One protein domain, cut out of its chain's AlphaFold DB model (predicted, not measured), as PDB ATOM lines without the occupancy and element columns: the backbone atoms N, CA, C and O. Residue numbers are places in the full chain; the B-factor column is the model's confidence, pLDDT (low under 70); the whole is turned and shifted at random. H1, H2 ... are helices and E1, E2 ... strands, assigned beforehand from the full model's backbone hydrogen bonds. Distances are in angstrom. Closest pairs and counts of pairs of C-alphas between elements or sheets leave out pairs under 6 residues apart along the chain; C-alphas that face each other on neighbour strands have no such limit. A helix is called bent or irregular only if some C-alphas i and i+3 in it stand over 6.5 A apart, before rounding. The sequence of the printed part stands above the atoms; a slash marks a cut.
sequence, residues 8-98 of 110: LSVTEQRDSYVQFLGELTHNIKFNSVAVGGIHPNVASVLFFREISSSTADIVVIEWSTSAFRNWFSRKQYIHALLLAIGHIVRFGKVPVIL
ATOM      1  N   LEU A   8       4.970  -9.598  35.195       80.44
ATOM      2  CA  LEU A   8       5.333 -10.961  34.802       80.44
ATOM      3  C   LEU A   8       5.232 -11.897  36.013       80.44
ATOM      4  O   LEU A   8       4.476 -11.650  36.945       80.44
ATOM      5  N   SER A   9       6.048 -12.951  36.045       72.69
ATOM      6  CA  SER A   9       6.042 -13.971  37.095       72.69
ATOM      7  C   SER A   9       6.138 -13.425  38.526       72.69
ATOM      8  O   SER A   9       5.560 -14.025  39.417       72.69
ATOM      9  N   VAL A  10       6.846 -12.314  38.772       71.06
ATOM     10  CA  VAL A  10       6.979 -11.728  40.127       71.06
ATOM     11  C   VAL A  10       5.669 -11.079  40.584       71.06
ATOM     12  O   VAL A  10       5.316 -11.118  41.759       71.06
ATOM     13  N   THR A  11       4.924 -10.518  39.637       72.38
ATOM     14  CA  THR A  11       3.624  -9.894  39.883       72.38
ATOM     15  C   THR A  11       2.500 -10.944  39.997       72.38
ATOM     16  O   THR A  11       1.508 -10.700  40.675       72.38
ATOM     17  N   GLU A  12       2.665 -12.127  39.390       71.31
ATOM     18  CA  GLU A  12       1.679 -13.230  39.372       71.31
ATOM     19  C   GLU A  12       1.652 -14.090  40.656       71.31
ATOM     20  O   GLU A  12       0.707 -14.844  40.876       71.31
ATOM     21  N   GLN A  13       2.685 -14.025  41.501       68.25
ATOM     22  CA  GLN A  13       2.840 -14.952  42.629       68.25
ATOM     23  C   GLN A  13       1.705 -14.864  43.667       68.25
ATOM     24  O   GLN A  13       1.184 -13.792  43.972       68.25
ATOM     25  N   ARG A  14       1.356 -16.017  44.261       59.69
ATOM     26  CA  ARG A  14       0.622 -16.065  45.538       59.69
ATOM     27  C   ARG A  14       1.479 -15.337  46.577       59.69
ATOM     28  O   ARG A  14       2.675 -15.608  46.632       59.69
ATOM     29  N   ASP A  15       0.885 -14.416  47.331       69.44
ATOM     30  CA  ASP A  15       1.601 -13.496  48.229       69.44
ATOM     31  C   ASP A  15       2.540 -12.523  47.486       69.44
ATOM     32  O   ASP A  15       3.644 -12.212  47.938       69.44
ATOM     33  N   SER A  16       2.116 -12.032  46.313       78.38
ATOM     34  CA  SER A  16       2.883 -11.023  45.577       78.38
ATOM     35  C   SER A  16       3.024  -9.720  46.368       78.38
ATOM     36  O   SER A  16       2.190  -9.354  47.201       78.38
ATOM     37  N   TYR A  17       4.057  -8.945  46.032       84.38
ATOM     38  CA  TYR A  17       4.260  -7.613  46.602       84.38
ATOM     39  C   TYR A  17       3.049  -6.685  46.383       84.38
ATOM     40  O   TYR A  17       2.809  -5.798  47.194       84.38
ATOM     41  N   VAL A  18       2.256  -6.898  45.324       87.62
ATOM     42  CA  VAL A  18       1.021  -6.141  45.053       87.62
ATOM     43  C   VAL A  18      -0.032  -6.422  46.127       87.62
ATOM     44  O   VAL A  18      -0.673  -5.490  46.612       87.62
ATOM     45  N   GLN A  19      -0.187  -7.682  46.539       84.38
ATOM     46  CA  GLN A  19      -1.099  -8.047  47.623       84.38
ATOM     47  C   GLN A  19      -0.656  -7.407  48.943       84.38
ATOM     48  O   GLN A  19      -1.465  -6.773  49.618       84.38
ATOM     49  N   PHE A  20       0.643  -7.472  49.252       87.75
ATOM     50  CA  PHE A  20       1.209  -6.847  50.448       87.75
ATOM     51  C   PHE A  20       1.028  -5.317  50.463       87.75
ATOM     52  O   PHE A  20       0.716  -4.732  51.498       87.75
ATOM     53  N   LEU A  21       1.142  -4.646  49.309       88.56
ATOM     54  CA  LEU A  21       0.824  -3.216  49.195       88.56
ATOM     55  C   LEU A  21      -0.643  -2.921  49.544       88.56
ATOM     56  O   LEU A  21      -0.927  -1.914  50.196       88.56
ATOM     57  N   GLY A  22      -1.569  -3.799  49.152       88.06
ATOM     58  CA  GLY A  22      -2.984  -3.697  49.525       88.06
ATOM     59  C   GLY A  22      -3.235  -3.844  51.024       88.06
ATOM     60  O   GLY A  22      -4.132  -3.199  51.556       88.06
ATOM     61  N   GLU A  23      -2.422  -4.633  51.723       88.44
ATOM     62  CA  GLU A  23      -2.493  -4.765  53.182       88.44
ATOM     63  C   GLU A  23      -1.934  -3.528  53.900       88.44
ATOM     64  O   GLU A  23      -2.476  -3.106  54.922       88.44
ATOM     65  N   LEU A  24      -0.881  -2.913  53.347       90.75
ATOM     66  CA  LEU A  24      -0.232  -1.728  53.917       90.75
ATOM     67  C   LEU A  24      -0.991  -0.420  53.681       90.75
ATOM     68  O   LEU A  24      -0.776   0.553  54.408       90.75
ATOM     69  N   THR A  25      -1.842  -0.352  52.657       88.31
ATOM     70  CA  THR A  25      -2.578   0.874  52.334       88.31
ATOM     71  C   THR A  25      -4.080   0.623  52.301       88.31
ATOM     72  O   THR A  25      -4.569  -0.210  51.549       88.31
ATOM     73  N   HIS A  26      -4.841   1.396  53.072       83.56
ATOM     74  CA  HIS A  26      -6.292   1.203  53.179       83.56
ATOM     75  C   HIS A  26      -7.115   2.029  52.174       83.56
ATOM     76  O   HIS A  26      -8.305   1.783  52.003       83.56
ATOM     77  N   ASN A  27      -6.494   2.998  51.489       89.62
ATOM     78  CA  ASN A  27      -7.189   3.974  50.632       89.62
ATOM     79  C   ASN A  27      -6.879   3.810  49.133       89.62
ATOM     80  O   ASN A  27      -7.355   4.594  48.305       89.62
ATOM     81  N   ILE A  28      -6.037   2.835  48.787       93.06
ATOM     82  CA  ILE A  28      -5.578   2.591  47.421       93.06
ATOM     83  C   ILE A  28      -6.001   1.183  47.036       93.06
ATOM     84  O   ILE A  28      -5.691   0.218  47.728       93.06
ATOM     85  N   LYS A  29      -6.720   1.071  45.921       92.75
ATOM     86  CA  LYS A  29      -7.084  -0.225  45.358       92.75
ATOM     87  C   LYS A  29      -5.993  -0.662  44.390       92.75
ATOM     88  O   LYS A  29      -5.734   0.033  43.409       92.75
ATOM     89  N   PHE A  30      -5.383  -1.810  44.648       92.81
ATOM     90  CA  PHE A  30      -4.403  -2.408  43.750       92.81
ATOM     91  C   PHE A  30      -5.018  -3.587  43.007       92.81
ATOM     92  O   PHE A  30      -5.635  -4.457  43.615       92.81
ATOM     93  N   ASN A  31      -4.822  -3.623  41.694       91.62
ATOM     94  CA  ASN A  31      -5.101  -4.793  40.871       91.62
ATOM     95  C   ASN A  31      -3.838  -5.146  40.101       91.62
ATOM     96  O   ASN A  31      -3.019  -4.279  39.800       91.62
ATOM     97  N   SER A  32      -3.709  -6.408  39.726       91.12
ATOM     98  CA  SER A  32      -2.581  -6.877  38.937       91.12
ATOM     99  C   SER A  32      -3.054  -7.822  37.852       91.12
ATOM    100  O   SER A  32      -3.848  -8.725  38.111       91.12
ATOM    101  N   VAL A  33      -2.511  -7.644  36.655       89.81
ATOM    102  CA  VAL A  33      -2.554  -8.637  35.591       89.81
ATOM    103  C   VAL A  33      -1.115  -8.998  35.278       89.81
ATOM    104  O   VAL A  33      -0.282  -8.136  34.990       89.81
ATOM    105  N   ALA A  34      -0.817 -10.285  35.370       86.88
ATOM    106  CA  ALA A  34       0.523 -10.786  35.182       86.88
ATOM    107  C   ALA A  34       0.509 -12.059  34.351       86.88
ATOM    108  O   ALA A  34      -0.395 -12.882  34.481       86.88
ATOM    109  N   VAL A  35       1.504 -12.189  33.476       83.56
ATOM    110  CA  VAL A  35       1.694 -13.385  32.653       83.56
ATOM    111  C   VAL A  35       3.165 -13.769  32.708       83.56
ATOM    112  O   VAL A  35       4.025 -13.066  32.171       83.56
ATOM    113  N   GLY A  36       3.486 -14.879  33.369       79.94
ATOM    114  CA  GLY A  36       4.848 -15.397  33.405       79.94
ATOM    115  C   GLY A  36       5.418 -15.711  32.016       79.94
ATOM    116  O   GLY A  36       4.753 -16.297  31.167       79.94
ATOM    117  N   GLY A  37       6.678 -15.327  31.777       74.50
ATOM    118  CA  GLY A  37       7.415 -15.679  30.553       74.50
ATOM    119  C   GLY A  37       6.960 -14.979  29.264       74.50
ATOM    120  O   GLY A  37       7.476 -15.301  28.195       74.50
ATOM    121  N   ILE A  38       6.028 -14.024  29.331       77.81
ATOM    122  CA  ILE A  38       5.547 -13.313  28.142       77.81
ATOM    123  C   ILE A  38       6.603 -12.358  27.564       77.81
ATOM    124  O   ILE A  38       7.339 -11.677  28.280       77.81
ATOM    125  N   HIS A  39       6.642 -12.270  26.234       78.44
ATOM    126  CA  HIS A  39       7.466 -11.304  25.514       78.44
ATOM    127  C   HIS A  39       6.880  -9.877  25.652       78.44
ATOM    128  O   HIS A  39       5.692  -9.703  25.379       78.44
ATOM    129  N   PRO A  40       7.681  -8.822  25.921       78.62
ATOM    130  CA  PRO A  40       7.205  -7.432  26.039       78.62
ATOM    131  C   PRO A  40       6.323  -6.923  24.880       78.62
ATOM    132  O   PRO A  40       5.264  -6.351  25.110       78.62
ATOM    133  N   ASN A  41       6.698  -7.173  23.617       79.62
ATOM    134  CA  ASN A  41       5.838  -6.873  22.462       79.62
ATOM    135  C   ASN A  41       4.457  -7.548  22.543       79.62
ATOM    136  O   ASN A  41       3.449  -6.912  22.260       79.62
ATOM    137  N   VAL A  42       4.389  -8.817  22.954       82.31
ATOM    138  CA  VAL A  42       3.112  -9.536  23.088       82.31
ATOM    139  C   VAL A  42       2.321  -8.979  24.271       82.31
ATOM    140  O   VAL A  42       1.128  -8.719  24.140       82.31
ATOM    141  N   ALA A  43       2.998  -8.704  25.388       82.81
ATOM    142  CA  ALA A  43       2.419  -8.048  26.555       82.81
ATOM    143  C   ALA A  43       1.771  -6.700  26.197       82.81
ATOM    144  O   ALA A  43       0.635  -6.451  26.593       82.81
ATOM    145  N   SER A  44       2.428  -5.867  25.380       79.88
ATOM    146  CA  SER A  44       1.868  -4.574  24.953       79.88
ATOM    147  C   SER A  44       0.551  -4.685  24.183       79.88
ATOM    148  O   SER A  44      -0.289  -3.795  24.293       79.88
ATOM    149  N   VAL A  45       0.336  -5.793  23.468       83.56
ATOM    150  CA  VAL A  45      -0.917  -6.060  22.754       83.56
ATOM    151  C   VAL A  45      -1.956  -6.681  23.687       83.56
ATOM    152  O   VAL A  45      -3.099  -6.232  23.707       83.56
ATOM    153  N   LEU A  46      -1.578  -7.687  24.483       83.25
ATOM    154  CA  LEU A  46      -2.514  -8.374  25.381       83.25
ATOM    155  C   LEU A  46      -3.077  -7.442  26.451       83.25
ATOM    156  O   LEU A  46      -4.284  -7.434  26.697       83.25
ATOM    157  N   PHE A  47      -2.226  -6.612  27.048       85.25
ATOM    158  CA  PHE A  47      -2.647  -5.710  28.109       85.25
ATOM    159  C   PHE A  47      -3.417  -4.491  27.599       85.25
ATOM    160  O   PHE A  47      -3.953  -3.743  28.410       85.25
ATOM    161  N   PHE A  48      -3.559  -4.306  26.280       86.56
ATOM    162  CA  PHE A  48      -4.396  -3.240  25.728       86.56
ATOM    163  C   PHE A  48      -5.831  -3.313  26.259       86.56
ATOM    164  O   PHE A  48      -6.390  -2.299  26.678       86.56
ATOM    165  N   ARG A  49      -6.412  -4.521  26.276       88.00
ATOM    166  CA  ARG A  49      -7.768  -4.729  26.788       88.00
ATOM    167  C   ARG A  49      -7.845  -4.334  28.258       88.00
ATOM    168  O   ARG A  49      -8.692  -3.514  28.594       88.00
ATOM    169  N   GLU A  50      -6.912  -4.822  29.069       91.38
ATOM    170  CA  GLU A  50      -6.842  -4.536  30.505       91.38
ATOM    171  C   GLU A  50      -6.707  -3.037  30.789       91.38
ATOM    172  O   GLU A  50      -7.456  -2.488  31.594       91.38
ATOM    173  N   ILE A  51      -5.829  -2.335  30.066       91.62
ATOM    174  CA  ILE A  51      -5.674  -0.878  30.178       91.62
ATOM    175  C   ILE A  51      -6.981  -0.169  29.796       91.62
ATOM    176  O   ILE A  51      -7.371   0.794  30.457       91.62
ATOM    177  N   SER A  52      -7.656  -0.614  28.734       91.69
ATOM    178  CA  SER A  52      -8.868   0.042  28.229       91.69
ATOM    179  C   SER A  52     -10.094  -0.158  29.126       91.69
ATOM    180  O   SER A  52     -10.886   0.768  29.273       91.69
ATOM    181  N   SER A  53     -10.242  -1.331  29.750       92.06
ATOM    182  CA  SER A  53     -11.382  -1.662  30.614       92.06
ATOM    183  C   SER A  53     -11.152  -1.345  32.088       92.06
ATOM    184  O   SER A  53     -12.093  -1.397  32.874       92.06
ATOM    185  N   SER A  54      -9.913  -1.048  32.482       93.12
ATOM    186  CA  SER A  54      -9.581  -0.727  33.865       93.12
ATOM    187  C   SER A  54     -10.037   0.679  34.261       93.12
ATOM    188  O   SER A  54      -9.858   1.649  33.517       93.12
ATOM    189  N   THR A  55     -10.549   0.776  35.488       94.81
ATOM    190  CA  THR A  55     -10.847   2.015  36.219       94.81
ATOM    191  C   THR A  55      -9.616   2.626  36.895       94.81
ATOM    192  O   THR A  55      -9.745   3.645  37.563       94.81
ATOM    193  N   ALA A  56      -8.430   2.028  36.737       96.38
ATOM    194  CA  ALA A  56      -7.204   2.510  37.361       96.38
ATOM    195  C   ALA A  56      -6.788   3.900  36.859       96.38
ATOM    196  O   ALA A  56      -6.765   4.156  35.656       96.38
ATOM    197  N   ASP A  57      -6.378   4.752  37.795       96.56
ATOM    198  CA  ASP A  57      -5.802   6.074  37.537       96.56
ATOM    199  C   ASP A  57      -4.332   5.953  37.102       96.56
ATOM    200  O   ASP A  57      -3.830   6.728  36.284       96.56
ATOM    201  N   ILE A  58      -3.639   4.955  37.658       97.31
ATOM    202  CA  ILE A  58      -2.211   4.701  37.463       97.31
ATOM    203  C   ILE A  58      -2.030   3.287  36.919       97.31
ATOM    204  O   ILE A  58      -2.628   2.334  37.420       97.31
ATOM    205  N   VAL A  59      -1.161   3.136  35.921       96.69
ATOM    206  CA  VAL A  59      -0.752   1.831  35.397       96.69
ATOM    207  C   VAL A  59       0.749   1.667  35.583       96.69
ATOM    208  O   VAL A  59       1.537   2.420  35.013       96.69
ATOM    209  N   VAL A  60       1.137   0.672  36.373       94.56
ATOM    210  CA  VAL A  60       2.527   0.309  36.635       94.56
ATOM    211  C   VAL A  60       2.951  -0.792  35.668       94.56
ATOM    212  O   VAL A  60       2.303  -1.831  35.588       94.56
ATOM    213  N   ILE A  61       4.050  -0.584  34.950       91.75
ATOM    214  CA  ILE A  61       4.655  -1.556  34.038       91.75
ATOM    215  C   ILE A  61       5.865  -2.192  34.735       91.75
ATOM    216  O   ILE A  61       6.877  -1.522  34.938       91.75
ATOM    217  N   GLU A  62       5.779  -3.483  35.057       88.31
ATOM    218  CA  GLU A  62       6.870  -4.294  35.627       88.31
ATOM    219  C   GLU A  62       7.360  -5.302  34.578       88.31
ATOM    220  O   GLU A  62       7.047  -6.487  34.623       88.31
ATOM    221  N   TRP A  63       8.068  -4.826  33.549       81.81
ATOM    222  CA  TRP A  63       8.626  -5.687  32.479       81.81
ATOM    223  C   TRP A  63      10.157  -5.737  32.483       81.81
ATOM    224  O   TRP A  63      10.790  -6.337  31.617       81.81
ATOM    225  N   SER A  64      10.769  -5.073  33.450       69.19
ATOM    226  CA  SER A  64      12.214  -4.974  33.665       69.19
ATOM    227  C   SER A  64      12.865  -6.351  33.843       69.19
ATOM    228  O   SER A  64      13.904  -6.631  33.243       69.19
ATOM    229  N   THR A  65      12.183  -7.280  34.519       67.38
ATOM    230  CA  THR A  65      12.647  -8.666  34.686       67.38
ATOM    231  C   THR A  65      12.827  -9.418  33.355       67.38
ATOM    232  O   THR A  65      13.758 -10.216  33.224       67.38
ATOM    233  N   SER A  66      11.974  -9.190  32.344       61.56
ATOM    234  CA  SER A  66      12.136  -9.837  31.027       61.56
ATOM    235  C   SER A  66      13.241  -9.192  30.191       61.56
ATOM    236  O   SER A  66      13.913  -9.903  29.447       61.56
ATOM    237  N   ALA A  67      13.490  -7.889  30.345       57.34
ATOM    238  CA  ALA A  67      14.634  -7.222  29.720       57.34
ATOM    239  C   ALA A  67      15.980  -7.736  30.257       57.34
ATOM    240  O   ALA A  67      16.933  -7.854  29.492       57.34
ATOM    241  N   PHE A  68      16.042  -8.082  31.549       59.62
ATOM    242  CA  PHE A  68      17.265  -8.539  32.213       59.62
ATOM    243  C   PHE A  68      17.723  -9.941  31.780       59.62
ATOM    244  O   PHE A  68      18.912 -10.232  31.777       59.62
ATOM    245  N   ARG A  69      16.808 -10.830  31.375       61.78
ATOM    246  CA  ARG A  69      17.143 -12.225  31.015       61.78
ATOM    247  C   ARG A  69      17.810 -12.385  29.637       61.78
ATOM    248  O   ARG A  69      17.803 -13.487  29.098       61.78
ATOM    249  N   ASN A  70      18.347 -11.311  29.046       59.06
ATOM    250  CA  ASN A  70      18.974 -11.282  27.713       59.06
ATOM    251  C   ASN A  70      18.116 -11.872  26.577       59.06
ATOM    252  O   ASN A  70      18.613 -12.164  25.492       59.06
ATOM    253  N   TRP A  71      16.805 -12.009  26.777       58.38
ATOM    254  CA  TRP A  71      15.904 -12.521  25.745       58.38
ATOM    255  C   TRP A  71      15.692 -11.520  24.601       58.38
ATOM    256  O   TRP A  71      15.175 -11.898  23.550       58.38
ATOM    257  N   PHE A  72      16.072 -10.246  24.783       67.81
ATOM    258  CA  PHE A  72      15.702  -9.158  23.879       67.81
ATOM    259  C   PHE A  72      16.825  -8.150  23.662       67.81
ATOM    260  O   PHE A  72      17.591  -7.825  24.569       67.81
ATOM    261  N   SER A  73      16.843  -7.545  22.473       76.50
ATOM    262  CA  SER A  73      17.631  -6.332  22.268       76.50
ATOM    263  C   SER A  73      17.028  -5.170  23.061       76.50
ATOM    264  O   SER A  73      15.805  -4.988  23.108       76.50
ATOM    265  N   ARG A  74      17.887  -4.299  23.601       78.31
ATOM    266  CA  ARG A  74      17.475  -3.047  24.265       78.31
ATOM    267  C   ARG A  74      16.469  -2.244  23.429       78.31
ATOM    268  O   ARG A  74      15.531  -1.668  23.970       78.31
ATOM    269  N   LYS A  75      16.633  -2.238  22.100       83.31
ATOM    270  CA  LYS A  75      15.739  -1.544  21.164       83.31
ATOM    271  C   LYS A  75      14.323  -2.131  21.151       83.31
ATOM    272  O   LYS A  75      13.365  -1.365  21.170       83.31
ATOM    273  N   GLN A  76      14.182  -3.458  21.129       81.75
ATOM    274  CA  GLN A  76      12.871  -4.121  21.164       81.75
ATOM    275  C   GLN A  76      12.150  -3.866  22.486       81.75
ATOM    276  O   GLN A  76      10.958  -3.572  22.482       81.75
ATOM    277  N   TYR A  77      12.877  -3.923  23.602       81.81
ATOM    278  CA  TYR A  77      12.314  -3.621  24.914       81.81
ATOM    279  C   TYR A  77      11.803  -2.178  25.008       81.81
ATOM    280  O   TYR A  77      10.647  -1.956  25.364       81.81
ATOM    281  N   ILE A  78      12.627  -1.201  24.610       85.31
ATOM    282  CA  ILE A  78      12.230   0.216  24.587       85.31
ATOM    283  C   ILE A  78      11.006   0.419  23.690       85.31
ATOM    284  O   ILE A  78      10.085   1.137  24.065       85.31
ATOM    285  N   HIS A  79      10.968  -0.226  22.522       87.88
ATOM    286  CA  HIS A  79       9.823  -0.129  21.623       87.88
ATOM    287  C   HIS A  79       8.533  -0.652  22.275       87.88
ATOM    288  O   HIS A  79       7.523   0.048  22.261       87.88
ATOM    289  N   ALA A  80       8.578  -1.830  22.904       86.50
ATOM    290  CA  ALA A  80       7.438  -2.396  23.624       86.50
ATOM    291  C   ALA A  80       6.950  -1.483  24.759       86.50
ATOM    292  O   ALA A  80       5.746  -1.263  24.904       86.50
ATOM    293  N   LEU A  81       7.880  -0.925  25.542       88.06
ATOM    294  CA  LEU A  81       7.560   0.020  26.612       88.06
ATOM    295  C   LEU A  81       6.857   1.265  26.073       88.06
ATOM    296  O   LEU A  81       5.828   1.664  26.609       88.06
ATOM    297  N   LEU A  82       7.384   1.872  25.007       91.38
ATOM    298  CA  LEU A  82       6.796   3.074  24.415       91.38
ATOM    299  C   LEU A  82       5.383   2.818  23.876       91.38
ATOM    300  O   LEU A  82       4.515   3.674  24.037       91.38
ATOM    301  N   LEU A  83       5.131   1.641  23.294       91.25
ATOM    302  CA  LEU A  83       3.784   1.241  22.880       91.25
ATOM    303  C   LEU A  83       2.834   1.143  24.079       91.25
ATOM    304  O   LEU A  83       1.751   1.727  24.056       91.25
ATOM    305  N   ALA A  84       3.254   0.465  25.148       90.25
ATOM    306  CA  ALA A  84       2.460   0.333  26.367       90.25
ATOM    307  C   ALA A  84       2.145   1.698  26.999       90.25
ATOM    308  O   ALA A  84       0.990   1.994  27.299       90.25
ATOM    309  N   ILE A  85       3.157   2.560  27.125       93.94
ATOM    310  CA  ILE A  85       3.021   3.934  27.625       93.94
ATOM    311  C   ILE A  85       2.040   4.725  26.759       93.94
ATOM    312  O   ILE A  85       1.136   5.367  27.290       93.94
ATOM    313  N   GLY A  86       2.170   4.643  25.433       94.25
ATOM    314  CA  GLY A  86       1.259   5.300  24.500       94.25
ATOM    315  C   GLY A  86      -0.193   4.859  24.695       94.25
ATOM    316  O   GLY A  86      -1.093   5.697  24.698       94.25
ATOM    317  N   HIS A  87      -0.431   3.566  24.924       92.25
ATOM    318  CA  HIS A  87      -1.762   3.053  25.241       92.25
ATOM    319  C   HIS A  87      -2.293   3.585  26.575       92.25
ATOM    320  O   HIS A  87      -3.426   4.054  26.622       92.25
ATOM    321  N   ILE A  88      -1.483   3.574  27.634       95.31
ATOM    322  CA  ILE A  88      -1.870   4.072  28.964       95.31
ATOM    323  C   ILE A  88      -2.263   5.554  28.896       95.31
ATOM    324  O   ILE A  88      -3.364   5.923  29.312       95.31
ATOM    325  N   VAL A  89      -1.410   6.386  28.292       96.38
ATOM    326  CA  VAL A  89      -1.649   7.830  28.143       96.38
ATOM    327  C   VAL A  89      -2.882   8.101  27.283       96.38
ATOM    328  O   VAL A  89      -3.694   8.957  27.626       96.38
ATOM    329  N   ARG A  90      -3.080   7.342  26.196       95.31
ATOM    330  CA  ARG A  90      -4.263   7.466  25.329       95.31
ATOM    331  C   ARG A  90      -5.578   7.268  26.088       95.31
ATOM    332  O   ARG A  90      -6.580   7.865  25.704       95.31
ATOM    333  N   PHE A  91      -5.586   6.450  27.136       94.69
ATOM    334  CA  PHE A  91      -6.760   6.222  27.984       94.69
ATOM    335  C   PHE A  91      -6.819   7.137  29.217       94.69
ATOM    336  O   PHE A  91      -7.596   6.861  30.129       94.69
ATOM    337  N   GLY A  92      -6.022   8.213  29.252       95.38
ATOM    338  CA  GLY A  92      -6.050   9.215  30.322       95.38
ATOM    339  C   GLY A  92      -5.457   8.739  31.648       95.38
ATOM    340  O   GLY A  92      -5.759   9.322  32.685       95.38
ATOM    341  N   LYS A  93      -4.641   7.680  31.626       96.56
ATOM    342  CA  LYS A  93      -4.024   7.080  32.815       96.56
ATOM    343  C   LYS A  93      -2.568   7.523  32.957       96.56
ATOM    344  O   LYS A  93      -1.920   7.876  31.969       96.56
ATOM    345  N   VAL A  94      -2.032   7.466  34.173       97.69
ATOM    346  CA  VAL A  94      -0.627   7.799  34.456       97.69
ATOM    347  C   VAL A  94       0.243   6.545  34.313       97.69
ATOM    348  O   VAL A  94       0.070   5.601  35.088       97.69
ATOM    349  N   PRO A  95       1.184   6.500  33.353       96.31
ATOM    350  CA  PRO A  95       2.131   5.398  33.249       96.31
ATOM    351  C   PRO A  95       3.232   5.534  34.304       96.31
ATOM    352  O   PRO A  95       3.841   6.593  34.455       96.31
ATOM    353  N   VAL A  96       3.536   4.436  34.988       95.31
ATOM    354  CA  VAL A  96       4.680   4.302  35.892       95.31
ATOM    355  C   VAL A  96       5.493   3.100  35.441       95.31
ATOM    356  O   VAL A  96       4.938   2.041  35.164       95.31
ATOM    357  N   ILE A  97       6.811   3.246  35.357       90.44
ATOM    358  CA  ILE A  97       7.711   2.130  35.060       90.44
ATOM    359  C   ILE A  97       8.314   1.679  36.382       90.44
ATOM    360  O   ILE A  97       8.951   2.475  37.071       90.44
ATOM    361  N   LEU A  98       8.106   0.413  36.728       87.62
ATOM    362  CA  LEU A  98       8.776  -0.217  37.852       87.62
ATOM    363  C   LEU A  98       9.955  -1.022  37.308       87.62
ATOM    364  O   LEU A  98       9.783  -2.053  36.655       87.62
TER     365      LEU A  98
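What this domain is: This is residues 8 to 98 of the 110 residues of an uncharacterized protein of Thalassotalea euphylliae (UniProt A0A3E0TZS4). What does one see first? A small sheet of two strands, E2 and E3, is covered on one face by residues 81 to 89 of the long helix H5, and H3 lies side by side with H5. E1, with H1 and H2 near it, makes a looser part beside this body, and residues 23 to 28 stick out at its tip. What is it made of? The printed part has 91 residues with five named helices and three named strands, in the order H1 H2 E1 H3 E2 H4 H5 E3, and is of the mixed class; the sheet, order E2 E3, is parallel. How large is it? It is compact, with a radius of gyration of the C-alphas of 13.2 A and spans of 40 by 29 by 17 A.

Where its parts are: Where is the sheet? E2 is residues 58 to 61, 9.9 A long, and E3 is residues 94 to 97, 10.1 A long, ending at C-alpha 97 at (7.711, 2.130, 35.060). Where are the helices? H5 is residues 74 to 90, 24.2 A long, from C-alpha 74 at (17.475, -3.047, 24.265). H3 is residues 40 to 53, 20.0 A long, H2 residues 17 to 24, H4 residues 64 to 68, and H1 residues 9 to 12, with C-alpha 9 at (6.042, -13.971, 37.095). Where is the remaining strand? E1 is residues 29 to 34, 16.5 A long.

How they stand to each other: How do the sheet's strands pair? E2 and E3 are parallel at 25 degrees, with N 59 and O 94 at 2.9 A and N 96 and O 59 at 2.8 A, within hydrogen-bond range. E2, H4, H5 and E3 form a strand-helix-strand unit, two parallel neighbour strands joined through helices, with a right-handed crossover. How do the helices stand? H3 and H5 touch, the C-alphas of Asn 41 and Ala 80 being closest at 4.9 A, at a shallow tilt of 9 degrees, the same way. H4 and H5 are close but not clearly touching, with the C-alphas of Ala 67 and Tyr 77 closest at 6.4 A. Where is E1? It pairs with no named strand and is apart from E2; its closest C-alphas to H2 are Phe 30 and Gly 22, 6.1 A, and to H1 Ala 34 and Glu 12, 5.0 A. How are the helix backbones? Every O i to N i+4 pair is within hydrogen-bond range in H2, H4 and H5, against 6 of 10 in H3; H1 is too short for such a pair. H3 is irregular, but only just: C-alphas 46 and 49 are 6.55 A apart.

The domain as a whole: How far does it reach? The two C-alphas farthest apart, those of His 26 and Ser 73, are 39.8 A apart. Is it continuous? The printed part has no cut, and no link is long. Where is confidence low? The mean pLDDT of the printed part is 84.3, and residues 13 to 15 and 64 to 72 are under 70.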